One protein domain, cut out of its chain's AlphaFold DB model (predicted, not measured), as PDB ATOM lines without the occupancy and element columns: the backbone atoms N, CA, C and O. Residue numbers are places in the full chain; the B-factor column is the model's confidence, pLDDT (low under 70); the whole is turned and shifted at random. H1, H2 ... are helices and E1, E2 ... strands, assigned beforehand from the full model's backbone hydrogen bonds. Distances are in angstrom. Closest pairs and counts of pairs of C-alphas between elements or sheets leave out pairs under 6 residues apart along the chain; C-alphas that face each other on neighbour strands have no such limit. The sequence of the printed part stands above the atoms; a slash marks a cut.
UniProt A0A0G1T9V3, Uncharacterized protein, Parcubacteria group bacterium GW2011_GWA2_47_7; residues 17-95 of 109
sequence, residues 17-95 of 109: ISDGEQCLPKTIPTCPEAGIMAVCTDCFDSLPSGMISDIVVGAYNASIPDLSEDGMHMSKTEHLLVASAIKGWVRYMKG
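AT A GLANCE: This is residues 17 to 95 of the 109 residues of an uncharacterized protein of Parcubacteria group bacterium GW2011_GWA2_47_7 (UniProt A0A0G1T9V3). Two helices, H2 and H3, fold back on each other at a slant as a helical hairpin, and a small hairpin of two strands packs on them, E2 on H2 and E1 on H3. The short helix H1 sits beside E1 near the start of H2; residues 65 to 72, in the link from H2 to H3, stick out at one end of the longest axis, and the turn of residues 17 to 22 lies at the other. The printed part has 79 residues, with two named strands and then three named helices in the order E1, E2, H1, H2, H3; the sheet, E1 - E2, is antiparallel and the class is mixed, helices and strands. The whole is only just loose, close to compact, with a radius of gyration of the C-alphas of 14.0 A, and its elongated outline spans 46 by 27 by 20 A.

HOW THE PARTS SIT: Start at residues 17 to 18, a short antiparallel pairing with residues 21 to 22. Further on, E1, residues 25 to 29, and E2, residues 35 to 40, form an antiparallel hairpin, their directions 144 degrees apart; look for N 26 and O 39 at 2.9 A and N 36 and O 28 at 2.8 A, within hydrogen-bond range. Next comes H1, residues 41 to 46, whose Thr 41 has its C-alpha 5.2 A from that of Lys 26, the closest pair of H1 and E1. H2, residues 49 to 63, is close to H1 but not clearly touching, with the closest C-alphas, Phe 44 and Ile 52, 6.6 A apart; they run opposite ways at a steep tilt of 37 degrees, only just past shallow. The closest C-alphas of E2 and H2 are those of Ala 38 and Val 56, 5.5 A apart. H3, residues 76 to 93, touches H2 with residues 83 to 91 alone; the closest C-alphas are those of Ser 53 and Lys 87, 5.3 A apart. H2 and H3 form a helical hairpin, running opposite ways at a steep tilt of 42 degrees. Between E1 and H3 the closest C-alphas, of Pro 29 and Trp 89, are 6.5 A apart. H3 is apart from E2 and from H1. In H1, H2 and H3 every O i to N i+4 pair is within hydrogen-bond range.

IN THESE COORDINATES: Find C-alpha 25 at (-24.330, -41.651, -27.309), where E1 begins; it runs 12.7 A to C-alpha 29. E2 measures 13.7 A from C-alpha 35 to 40, and H1 8.6 A from 41 to 46. From C-alpha 49 at (-34.360, -36.866, -38.849), H2 runs 20.9 A to C-alpha 63. H3 runs 25.8 A from C-alpha 76 to C-alpha 93 at (-31.907, -45.732, -38.452).

THE WHOLE: The two C-alphas farthest apart are those of Gly 20 and Gly 71, at 45.9 A. The printed part has no cut. The link from H2 to H3 is long, with 12 residues, and the other links are tight. Mean pLDDT of the printed part is 82.9; residues 31 to 33 and 65 to 73 are under 70.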
ATOM      1  N   ILE A  17     -25.429 -38.954 -15.663       83.62
ATOM      2  CA  ILE A  17     -26.757 -39.356 -15.194       83.62
ATOM      3  C   ILE A  17     -27.615 -38.097 -15.046       83.62
ATOM      4  O   ILE A  17     -27.264 -37.214 -14.263       83.62
ATOM      5  N   SER A  18     -28.743 -38.037 -15.754       73.25
ATOM      6  CA  SER A  18     -29.786 -37.016 -15.588       73.25
ATOM      7  C   SER A  18     -31.120 -37.706 -15.333       73.25
ATOM      8  O   SER A  18     -31.449 -38.657 -16.034       73.25
ATOM      9  N   ASP A  19     -31.876 -37.268 -14.327       74.75
ATOM     10  CA  ASP A  19     -33.196 -37.829 -13.987       74.75
ATOM     11  C   ASP A  19     -33.226 -39.361 -13.784       74.75
ATOM     12  O   ASP A  19     -34.251 -40.017 -13.944       74.75
ATOM     13  N   GLY A  20     -32.094 -39.941 -13.371       77.94
ATOM     14  CA  GLY A  20     -31.950 -41.381 -13.137       77.94
ATOM     15  C   GLY A  20     -31.603 -42.204 -14.380       77.94
ATOM     16  O   GLY A  20     -31.355 -43.401 -14.246       77.94
ATOM     17  N   GLU A  21     -31.511 -41.582 -15.555       81.31
ATOM     18  CA  GLU A  21     -31.110 -42.225 -16.807       81.31
ATOM     19  C   GLU A  21     -29.700 -41.795 -17.224       81.31
ATOM     20  O   GLU A  21     -29.257 -40.672 -16.972       81.31
ATOM     21  N   GLN A  22     -28.960 -42.720 -17.839       86.38
ATOM     22  CA  GLN A  22     -27.619 -42.443 -18.345       86.38
ATOM     23  C   GLN A  22     -27.692 -41.902 -19.775       86.38
ATOM     24  O   GLN A  22     -28.261 -42.541 -20.656       86.38
ATOM     25  N   CYS A  23     -27.024 -40.778 -20.034       88.38
ATOM     26  CA  CYS A  23     -26.899 -40.200 -21.367       88.38
ATOM     27  C   CYS A  23     -25.984 -41.070 -22.247       88.38
ATOM     28  O   CYS A  23     -24.754 -40.976 -22.188       88.38
ATOM     29  N   LEU A  24     -26.579 -41.940 -23.065       90.88
ATOM     30  CA  LEU A  24     -25.842 -42.826 -23.966       90.88
ATOM     31  C   LEU A  24     -25.716 -42.206 -25.365       90.88
ATOM     32  O   LEU A  24     -26.732 -41.801 -25.937       90.88
ATOM     33  N   PRO A  25     -24.504 -42.140 -25.948       90.69
ATOM     34  CA  PRO A  25     -24.330 -41.651 -27.309       90.69
ATOM     35  C   PRO A  25     -24.927 -42.621 -28.333       90.69
ATOM     36  O   PRO A  25     -24.785 -43.840 -28.218       90.69
ATOM     37  N   LYS A  26     -25.528 -42.071 -29.392       91.12
ATOM     38  CA  LYS A  26     -25.897 -42.822 -30.593       91.12
ATOM     39  C   LYS A  26     -24.761 -42.735 -31.610       91.12
ATOM     40  O   LYS A  26     -24.405 -41.643 -32.053       91.12
ATOM     41  N   THR A  27     -24.221 -43.884 -32.011       90.50
ATOM     42  CA  THR A  27     -23.222 -43.959 -33.085       90.50
ATOM     43  C   THR A  27     -23.913 -43.920 -34.443       90.50
ATOM     44  O   THR A  27     -24.703 -44.810 -34.760       90.50
ATOM     45  N   ILE A  28     -23.609 -42.900 -35.247       88.94
ATOM     46  CA  ILE A  28     -24.138 -42.735 -36.606       88.94
ATOM     47  C   ILE A  28     -23.002 -42.978 -37.605       88.94
ATOM     48  O   ILE A  28     -21.958 -42.336 -37.485       88.94
ATOM     49  N   PRO A  29     -23.158 -43.881 -38.585       86.56
ATOM     50  CA  PRO A  29     -22.099 -44.132 -39.557       86.56
ATOM     51  C   PRO A  29     -21.869 -42.935 -40.498       86.56
ATOM     52  O   PRO A  29     -22.815 -42.271 -40.924       86.56
ATOM     53  N   THR A  30     -20.607 -42.679 -40.857       76.81
ATOM     54  CA  THR A  30     -20.208 -41.583 -41.769       76.81
ATOM     55  C   THR A  30     -19.552 -42.067 -43.071       76.81
ATOM     56  O   THR A  30     -19.416 -41.263 -43.989       76.81
ATOM     57  N   CYS A  31     -19.256 -43.375 -43.185       69.56
ATOM     58  CA  CYS A  31     -18.566 -44.082 -44.289       69.56
ATOM     59  C   CYS A  31     -17.020 -44.091 -44.230       69.56
ATOM     60  O   CYS A  31     -16.437 -43.075 -43.851       69.56
ATOM     61  N   PRO A  32     -16.344 -45.182 -44.667       55.59
ATOM     62  CA  PRO A  32     -16.801 -46.581 -44.683       55.59
ATOM     63  C   PRO A  32     -16.561 -47.290 -43.336       55.59
ATOM     64  O   PRO A  32     -17.262 -48.240 -43.019       55.59
ATOM     65  N   GLU A  33     -15.635 -46.797 -42.511       58.06
ATOM     66  CA  GLU A  33     -15.182 -47.475 -41.280       58.06
ATOM     67  C   GLU A  33     -15.294 -46.587 -40.029       58.06
ATOM     68  O   GLU A  33     -14.872 -46.968 -38.939       58.06
ATOM     69  N   ALA A  34     -15.881 -45.396 -40.173       70.31
ATOM     70  CA  ALA A  34     -16.045 -44.434 -39.094       70.31
ATOM     71  C   ALA A  34     -17.518 -44.267 -38.691       70.31
ATOM     72  O   ALA A  34     -18.437 -44.276 -39.520       70.31
ATOM     73  N   GLY A  35     -17.722 -44.089 -37.387       79.38
ATOM     74  CA  GLY A  35     -18.982 -43.677 -36.789       79.38
ATOM     75  C   GLY A  35     -18.755 -42.451 -35.918       79.38
ATOM     76  O   GLY A  35     -17.727 -42.336 -35.253       79.38
ATOM     77  N   ILE A  36     -19.716 -41.537 -35.924       86.38
ATOM     78  CA  ILE A  36     -19.676 -40.317 -35.129       86.38
ATOM     79  C   ILE A  36     -20.709 -40.382 -34.007       86.38
ATOM     80  O   ILE A  36     -21.839 -40.837 -34.197       86.38
ATOM     81  N   MET A  37     -20.309 -39.918 -32.827       89.62
ATOM     82  CA  MET A  37     -21.173 -39.763 -31.663       89.62
ATOM     83  C   MET A  37     -21.447 -38.274 -31.465       89.62
ATOM     84  O   MET A  37     -20.586 -37.545 -30.978       89.62
ATOM     85  N   ALA A  38     -22.630 -37.815 -31.875       90.44
ATOM     86  CA  ALA A  38     -22.997 -36.393 -31.816       90.44
ATOM     87  C   ALA A  38     -24.339 -36.126 -31.115       90.44
ATOM     88  O   ALA A  38     -24.619 -34.996 -30.724       90.44
ATOM     89  N   VAL A  39     -25.174 -37.149 -30.931       93.56
ATOM     90  CA  VAL A  39     -26.506 -37.043 -30.319       93.56
ATOM     91  C   VAL A  39     -26.724 -38.214 -29.358       93.56
ATOM     92  O   VAL A  39     -26.240 -39.314 -29.626       93.56
ATOM     93  N   CYS A  40     -27.400 -37.994 -28.225       93.94
ATOM     94  CA  CYS A  40     -27.765 -39.090 -27.320       93.94
ATOM     95  C   CYS A  40     -28.943 -39.900 -27.876       93.94
ATOM     96  O   CYS A  40     -29.678 -39.414 -28.737       93.94
ATOM     97  N   THR A  41     -29.138 -41.118 -27.373       93.38
ATOM     98  CA  THR A  41     -30.245 -41.999 -27.776       93.38
ATOM     99  C   THR A  41     -31.611 -41.332 -27.601       93.38
ATOM    100  O   THR A  41     -32.397 -41.333 -28.543       93.38
ATOM    101  N   ASP A  42     -31.863 -40.650 -26.482       92.88
ATOM    102  CA  ASP A  42     -33.179 -40.047 -26.212       92.88
ATOM    103  C   ASP A  42     -33.491 -38.893 -27.174       92.88
ATOM    104  O   ASP A  42     -34.603 -38.752 -27.693       92.88
ATOM    105  N   CYS A  43     -32.480 -38.073 -27.477       93.88
ATOM    106  CA  CYS A  43     -32.586 -37.026 -28.490       93.88
ATOM    107  C   CYS A  43     -32.719 -37.630 -29.892       93.88
ATOM    108  O   CYS A  43     -33.479 -37.127 -30.713       93.88
ATOM    109  N   PHE A  44     -32.016 -38.724 -30.182       95.44
ATOM    110  CA  PHE A  44     -32.144 -39.417 -31.459       95.44
ATOM    111  C   PHE A  44     -33.572 -39.943 -31.668       95.44
ATOM    112  O   PHE A  44     -34.137 -39.804 -32.754       95.44
ATOM    113  N   ASP A  45     -34.184 -40.507 -30.633       93.56
ATOM    114  CA  ASP A  45     -35.514 -41.104 -30.730       93.56
ATOM    115  C   ASP A  45     -36.619 -40.038 -30.793       93.56
ATOM    116  O   ASP A  45     -37.550 -40.174 -31.591       93.56
ATOM    117  N   SER A  46     -36.474 -38.934 -30.054       94.75
ATOM    118  CA  SER A  46     -37.469 -37.852 -29.990       94.75
ATOM    119  C   SER A  46     -37.409 -36.846 -31.144       94.75
ATOM    120  O   SER A  46     -38.445 -36.302 -31.534       94.75
ATOM    121  N   LEU A  47     -36.230 -36.579 -31.713       96.06
ATOM    122  CA  LEU A  47     -36.069 -35.515 -32.705       96.06
ATOM    123  C   LEU A  47     -36.395 -35.965 -34.140       96.06
ATOM    124  O   LEU A  47     -36.248 -37.145 -34.489       96.06
ATOM    125  N   PRO A  48     -36.798 -35.024 -35.018       96.62
ATOM    126  CA  PRO A  48     -36.921 -35.281 -36.448       96.62
ATOM    127  C   PRO A  48     -35.567 -35.576 -37.105       96.62
ATOM    128  O   PRO A  48     -34.559 -34.934 -36.797       96.62
ATOM    129  N   SER A  49     -35.564 -36.455 -38.110       94.88
ATOM    130  CA  SER A  49     -34.360 -36.866 -38.849       94.88
ATOM    131  C   SER A  49     -33.559 -35.707 -39.445       94.88
ATOM    132  O   SER A  49     -32.331 -35.760 -39.483       94.88
ATOM    133  N   GLY A  50     -34.232 -34.638 -39.886       94.19
ATOM    134  CA  GLY A  50     -33.564 -33.436 -40.397       94.19
ATOM    135  C   GLY A  50     -32.680 -32.761 -39.345       94.19
ATOM    136  O   GLY A  50     -31.513 -32.498 -39.607       94.19
ATOM    137  N   MET A  51     -33.202 -32.585 -38.127       96.12
ATOM    138  CA  MET A  51     -32.472 -31.946 -37.030       96.12
ATOM    139  C   MET A  51     -31.279 -32.792 -36.578       96.12
ATOM    140  O   MET A  51     -30.183 -32.270 -36.394       96.12
ATOM    141  N   ILE A  52     -31.476 -34.109 -36.461       95.44
ATOM    142  CA  ILE A  52     -30.397 -35.049 -36.138       95.44
ATOM    143  C   ILE A  52     -29.297 -34.968 -37.199       95.44
ATOM    144  O   ILE A  52     -28.121 -34.858 -36.864       95.44
ATOM    145  N   SER A  53     -29.675 -34.979 -38.479       94.44
ATOM    146  CA  SER A  53     -28.717 -34.903 -39.581       94.44
ATOM    147  C   SER A  53     -27.865 -33.637 -39.515       94.44
ATOM    148  O   SER A  53     -26.653 -33.717 -39.692       94.44
ATOM    149  N   ASP A  54     -28.472 -32.483 -39.238       94.50
ATOM    150  CA  ASP A  54     -27.757 -31.207 -39.185       94.50
ATOM    151  C   ASP A  54     -26.765 -31.152 -38.013       94.50
ATOM    152  O   ASP A  54     -25.622 -30.730 -38.201       94.50
ATOM    153  N   ILE A  55     -27.151 -31.659 -36.835       93.69
ATOM    154  CA  ILE A  55     -26.256 -31.775 -35.669       93.69
ATOM    155  C   ILE A  55     -25.044 -32.644 -36.009       93.69
ATOM    156  O   ILE A  55     -23.902 -32.278 -35.734       93.69
ATOM    157  N   VAL A  56     -25.289 -33.796 -36.628       91.50
ATOM    158  CA  VAL A  56     -24.252 -34.795 -36.899       91.50
ATOM    159  C   VAL A  56     -23.297 -34.320 -37.991       91.50
ATOM    160  O   VAL A  56     -22.087 -34.483 -37.856       91.50
ATOM    161  N   VAL A  57     -23.812 -33.674 -39.042       90.25
ATOM    162  CA  VAL A  57     -22.982 -33.037 -40.076       90.25
ATOM    163  C   VAL A  57     -22.151 -31.900 -39.482       90.25
ATOM    164  O   VAL A  57     -20.974 -31.771 -39.815       90.25
ATOM    165  N   GLY A  58     -22.727 -31.098 -38.581       89.00
ATOM    166  CA  GLY A  58     -21.999 -30.057 -37.858       89.00
ATOM    167  C   GLY A  58     -20.841 -30.624 -37.035       89.00
ATOM    168  O   GLY A  58     -19.710 -30.158 -37.167       89.00
ATOM    169  N   ALA A  59     -21.103 -31.673 -36.251       87.88
ATOM    170  CA  ALA A  59     -20.083 -32.361 -35.463       87.88
ATOM    171  C   ALA A  59     -18.992 -32.990 -36.344       87.88
ATOM    172  O   ALA A  59     -17.810 -32.875 -36.030       87.88
ATOM    173  N   TYR A  60     -19.374 -33.600 -37.471       85.88
ATOM    174  CA  TYR A  60     -18.427 -34.155 -38.434       85.88
ATOM    175  C   TYR A  60     -17.492 -33.072 -38.972       85.88
ATOM    176  O   TYR A  60     -16.276 -33.214 -38.870       85.88
ATOM    177  N   ASN A  61     -18.039 -31.951 -39.446       82.50
ATOM    178  CA  ASN A  61     -17.239 -30.841 -39.962       82.50
ATOM    179  C   ASN A  61     -16.312 -30.231 -38.898       82.50
ATOM    180  O   ASN A  61     -15.205 -29.832 -39.234       82.50
ATOM    181  N   ALA A  62     -16.734 -30.186 -37.628       81.88
ATOM    182  CA  ALA A  62     -15.897 -29.720 -36.520       81.88
ATOM    183  C   ALA A  62     -14.791 -30.719 -36.126       81.88
ATOM    184  O   ALA A  62     -13.773 -30.321 -35.569       81.88
ATOM    185  N   SER A  63     -14.997 -32.015 -36.389       76.38
ATOM    186  CA  SER A  63     -14.030 -33.082 -36.096       76.38
ATOM    187  C   SER A  63     -12.950 -33.246 -37.164       76.38
ATOM    188  O   SER A  63     -11.940 -33.900 -36.912       76.38
ATOM    189  N   ILE A  64     -13.158 -32.671 -38.350       70.06
ATOM    190  CA  ILE A  64     -12.163 -32.673 -39.418       70.06
ATOM    191  C   ILE A  64     -11.064 -31.697 -38.994       70.06
ATOM    192  O   ILE A  64     -11.353 -30.507 -38.854       70.06
ATOM    193  N   PRO A  65      -9.830 -32.171 -38.741       59.50
ATOM    194  CA  PRO A  65      -8.753 -31.290 -38.332       59.50
ATOM    195  C   PRO A  65      -8.552 -30.212 -39.395       59.50
ATOM    196  O   PRO A  65      -8.465 -30.507 -40.590       59.50
ATOM    197  N   ASP A  66      -8.476 -28.963 -38.940       57.38
ATOM    198  CA  ASP A  66      -8.055 -27.829 -39.754       57.38
ATOM    199  C   ASP A  66      -6.569 -28.065 -40.082       57.38
ATOM    200  O   ASP A  66      -5.684 -27.805 -39.273       57.38
ATOM    201  N   LEU A  67      -6.336 -28.765 -41.192       56.06
ATOM    202  CA  LEU A  67      -5.072 -29.069 -41.866       56.06
ATOM    203  C   LEU A  67      -3.780 -28.712 -41.106       56.06
ATOM    204  O   LEU A  67      -3.366 -27.553 -41.075       56.06
ATOM    205  N   SER A  68      -3.026 -29.717 -40.656       48.34
ATOM    206  CA  SER A  68      -1.568 -29.567 -40.569       48.34
ATOM    207  C   SER A  68      -0.812 -30.888 -40.776       48.34
ATOM    208  O   SER A  68      -1.135 -31.918 -40.198       48.34
ATOM    209  N   GLU A  69       0.183 -30.779 -41.661       48.88
ATOM    210  CA  GLU A  69       1.309 -31.663 -42.014       48.88
ATOM    211  C   GLU A  69       1.134 -32.777 -43.069       48.88
ATOM    212  O   GLU A  69       1.950 -32.803 -43.989       48.88
ATOM    213  N   ASP A  70       0.067 -33.585 -43.088       53.75
ATOM    214  CA  ASP A  70       0.036 -34.772 -43.987       53.75
ATOM    215  C   ASP A  70      -0.779 -34.612 -45.292       53.75
ATOM    216  O   ASP A  70      -0.839 -35.513 -46.130       53.75
ATOM    217  N   GLY A  71      -1.407 -33.453 -45.509       49.56
ATOM    218  CA  GLY A  71      -1.937 -33.050 -46.821       49.56
ATOM    219  C   GLY A  71      -3.175 -33.792 -47.349       49.56
ATOM    220  O   GLY A  71      -3.605 -33.499 -48.467       49.56
ATOM    221  N   MET A  72      -3.803 -34.691 -46.588       55.84
ATOM    222  CA  MET A  72      -5.019 -35.382 -47.036       55.84
ATOM    223  C   MET A  72      -6.235 -34.443 -46.970       55.84
ATOM    224  O   MET A  72      -6.863 -34.271 -45.930       55.84
ATOM    225  N   HIS A  73      -6.531 -33.788 -48.091       65.38
ATOM    226  CA  HIS A  73      -7.681 -32.902 -48.238       65.38
ATOM    227  C   HIS A  73      -8.867 -33.692 -48.780       65.38
ATOM    228  O   HIS A  73      -8.781 -34.251 -49.872       65.38
ATOM    229  N   MET A  74      -9.994 -33.660 -48.073       70.31
ATOM    230  CA  MET A  74     -11.276 -33.960 -48.702       70.31
ATOM    231  C   MET A  74     -11.699 -32.747 -49.533       70.31
ATOM    232  O   MET A  74     -11.758 -31.610 -49.066       70.31
ATOM    233  N   SER A  75     -11.987 -32.971 -50.805       77.62
ATOM    234  CA  SER A  75     -12.623 -31.991 -51.672       77.62
ATOM    235  C   SER A  75     -14.012 -31.631 -51.145       77.62
ATOM    236  O   SER A  75     -14.677 -32.407 -50.456       77.62
ATOM    237  N   LYS A  76     -14.519 -30.457 -51.538       78.31
ATOM    238  CA  LYS A  76     -15.898 -30.042 -51.218       78.31
ATOM    239  C   LYS A  76     -16.928 -31.111 -51.604       78.31
ATOM    240  O   LYS A  76     -17.906 -31.301 -50.891       78.31
ATOM    241  N   THR A  77     -16.698 -31.811 -52.712       80.06
ATOM    242  CA  THR A  77     -17.557 -32.908 -53.166       80.06
ATOM    243  C   THR A  77     -17.537 -34.076 -52.185       80.06
ATOM    244  O   THR A  77     -18.593 -34.597 -51.849       80.06
ATOM    245  N   GLU A  78     -16.371 -34.456 -51.668       80.19
ATOM    246  CA  GLU A  78     -16.251 -35.539 -50.688       80.19
ATOM    247  C   GLU A  78     -16.920 -35.181 -49.356       80.19
ATOM    248  O   GLU A  78     -17.646 -36.003 -48.800       80.19
ATOM    249  N   HIS A  79     -16.803 -33.929 -48.896       81.69
ATOM    250  CA  HIS A  79     -17.573 -33.454 -47.738       81.69
ATOM    251  C   HIS A  79     -19.088 -33.549 -47.969       81.69
ATOM    252  O   HIS A  79     -19.833 -33.969 -47.084       81.69
ATOM    253  N   LEU A  80     -19.564 -33.191 -49.166       83.38
ATOM    254  CA  LEU A  80     -20.981 -33.313 -49.520       83.38
ATOM    255  C   LEU A  80     -21.443 -34.774 -49.583       83.38
ATOM    256  O   LEU A  80     -22.580 -35.064 -49.203       83.38
ATOM    257  N   LEU A  81     -20.582 -35.693 -50.029       85.25
ATOM    258  CA  LEU A  81     -20.872 -37.126 -50.043       85.25
ATOM    259  C   LEU A  81     -21.008 -37.675 -48.620       85.25
ATOM    260  O   LEU A  81     -21.987 -38.365 -48.342       85.25
ATOM    261  N   VAL A  82     -20.117 -37.302 -47.696       84.75
ATOM    262  CA  VAL A  82     -20.243 -37.703 -46.284       84.75
ATOM    263  C   VAL A  82     -21.465 -37.070 -45.621       84.75
ATOM    264  O   VAL A  82     -22.217 -37.747 -44.922       84.75
ATOM    265  N   ALA A  83     -21.755 -35.798 -45.889       88.12
ATOM    266  CA  ALA A  83     -22.974 -35.175 -45.377       88.12
ATOM    267  C   ALA A  83     -24.246 -35.873 -45.899       88.12
ATOM    268  O   ALA A  83     -25.223 -36.038 -45.165       88.12
ATOM    269  N   SER A  84     -24.238 -36.312 -47.161       89.31
ATOM    270  CA  SER A  84     -25.341 -37.071 -47.763       89.31
ATOM    271  C   SER A  84     -25.461 -38.474 -47.164       89.31
ATOM    272  O   SER A  84     -26.570 -38.929 -46.883       89.31
ATOM    273  N   ALA A  85     -24.332 -39.124 -46.895       89.19
ATOM    274  CA  ALA A  85     -24.264 -40.400 -46.201       89.19
ATOM    275  C   ALA A  85     -24.866 -40.343 -44.800       89.19
ATOM    276  O   ALA A  85     -25.730 -41.154 -44.476       89.19
ATOM    277  N   ILE A  86     -24.455 -39.360 -43.997       90.56
ATOM    278  CA  ILE A  86     -24.986 -39.128 -42.649       90.56
ATOM    279  C   ILE A  86     -26.509 -38.998 -42.708       90.56
ATOM    280  O   ILE A  86     -27.220 -39.685 -41.977       90.56
ATOM    281  N   LYS A  87     -27.024 -38.174 -43.628       91.88
ATOM    282  CA  LYS A  87     -28.472 -37.994 -43.826       91.88
ATOM    283  C   LYS A  87     -29.175 -39.308 -44.164       91.88
ATOM    284  O   LYS A  87     -30.250 -39.584 -43.634       91.88
ATOM    285  N   GLY A  88     -28.582 -40.119 -45.036       91.69
ATOM    286  CA  GLY A  88     -29.116 -41.432 -45.384       91.69
ATOM    287  C   GLY A  88     -29.133 -42.400 -44.200       91.69
ATOM    288  O   GLY A  88     -30.147 -43.057 -43.969       91.69
ATOM    289  N   TRP A  89     -28.062 -42.433 -43.405       92.12
ATOM    290  CA  TRP A  89     -27.966 -43.285 -42.220       92.12
ATOM    291  C   TRP A  89     -28.970 -42.893 -41.148       92.12
ATOM    292  O   TRP A  89     -29.659 -43.761 -40.625       92.12
ATOM    293  N   VAL A  90     -29.117 -41.596 -40.872       93.38
ATOM    294  CA  VAL A  90     -30.119 -41.097 -39.923       93.38
ATOM    295  C   VAL A  90     -31.520 -41.536 -40.345       93.38
ATOM    296  O   VAL A  90     -32.245 -42.109 -39.535       93.38
ATOM    297  N   ARG A  91     -31.888 -41.353 -41.619       93.50
ATOM    298  CA  ARG A  91     -33.197 -41.784 -42.139       93.50
ATOM    299  C   ARG A  91     -33.402 -43.292 -42.037       93.50
ATOM    300  O   ARG A  91     -34.475 -43.730 -41.637       93.50
ATOM    301  N   TYR A  92     -32.390 -44.084 -42.385       92.75
ATOM    302  CA  TYR A  92     -32.443 -45.540 -42.257       92.75
ATOM    303  C   TYR A  92     -32.644 -45.968 -40.797       92.75
ATOM    304  O   TYR A  92     -33.575 -46.701 -40.482       92.75
ATOM    305  N   MET A  93     -31.837 -45.430 -39.883       92.12
ATOM    306  CA  MET A  93     -31.907 -45.732 -38.452       92.12
ATOM    307  C   MET A  93     -33.213 -45.253 -37.796       92.12
ATOM    308  O   MET A  93     -33.632 -45.830 -36.796       92.12
ATOM    309  N   LYS A  94     -33.872 -44.228 -38.354       93.06
ATOM    310  CA  LYS A  94     -35.208 -43.759 -37.944       93.06
ATOM    311  C   LYS A  94     -36.358 -44.526 -38.611       93.06
ATOM    312  O   LYS A  94     -37.518 -44.236 -38.333       93.06
ATOM    313  N   GLY A  95     -36.062 -45.496 -39.478       92.50
ATOM    314  CA  GLY A  95     -37.062 -46.285 -40.203       92.50
ATOM    315  C   GLY A  95     -37.757 -45.537 -41.348       92.50
ATOM    316  O   GLY A  95     -38.744 -46.027 -41.890       92.50
TER     317      GLY A  95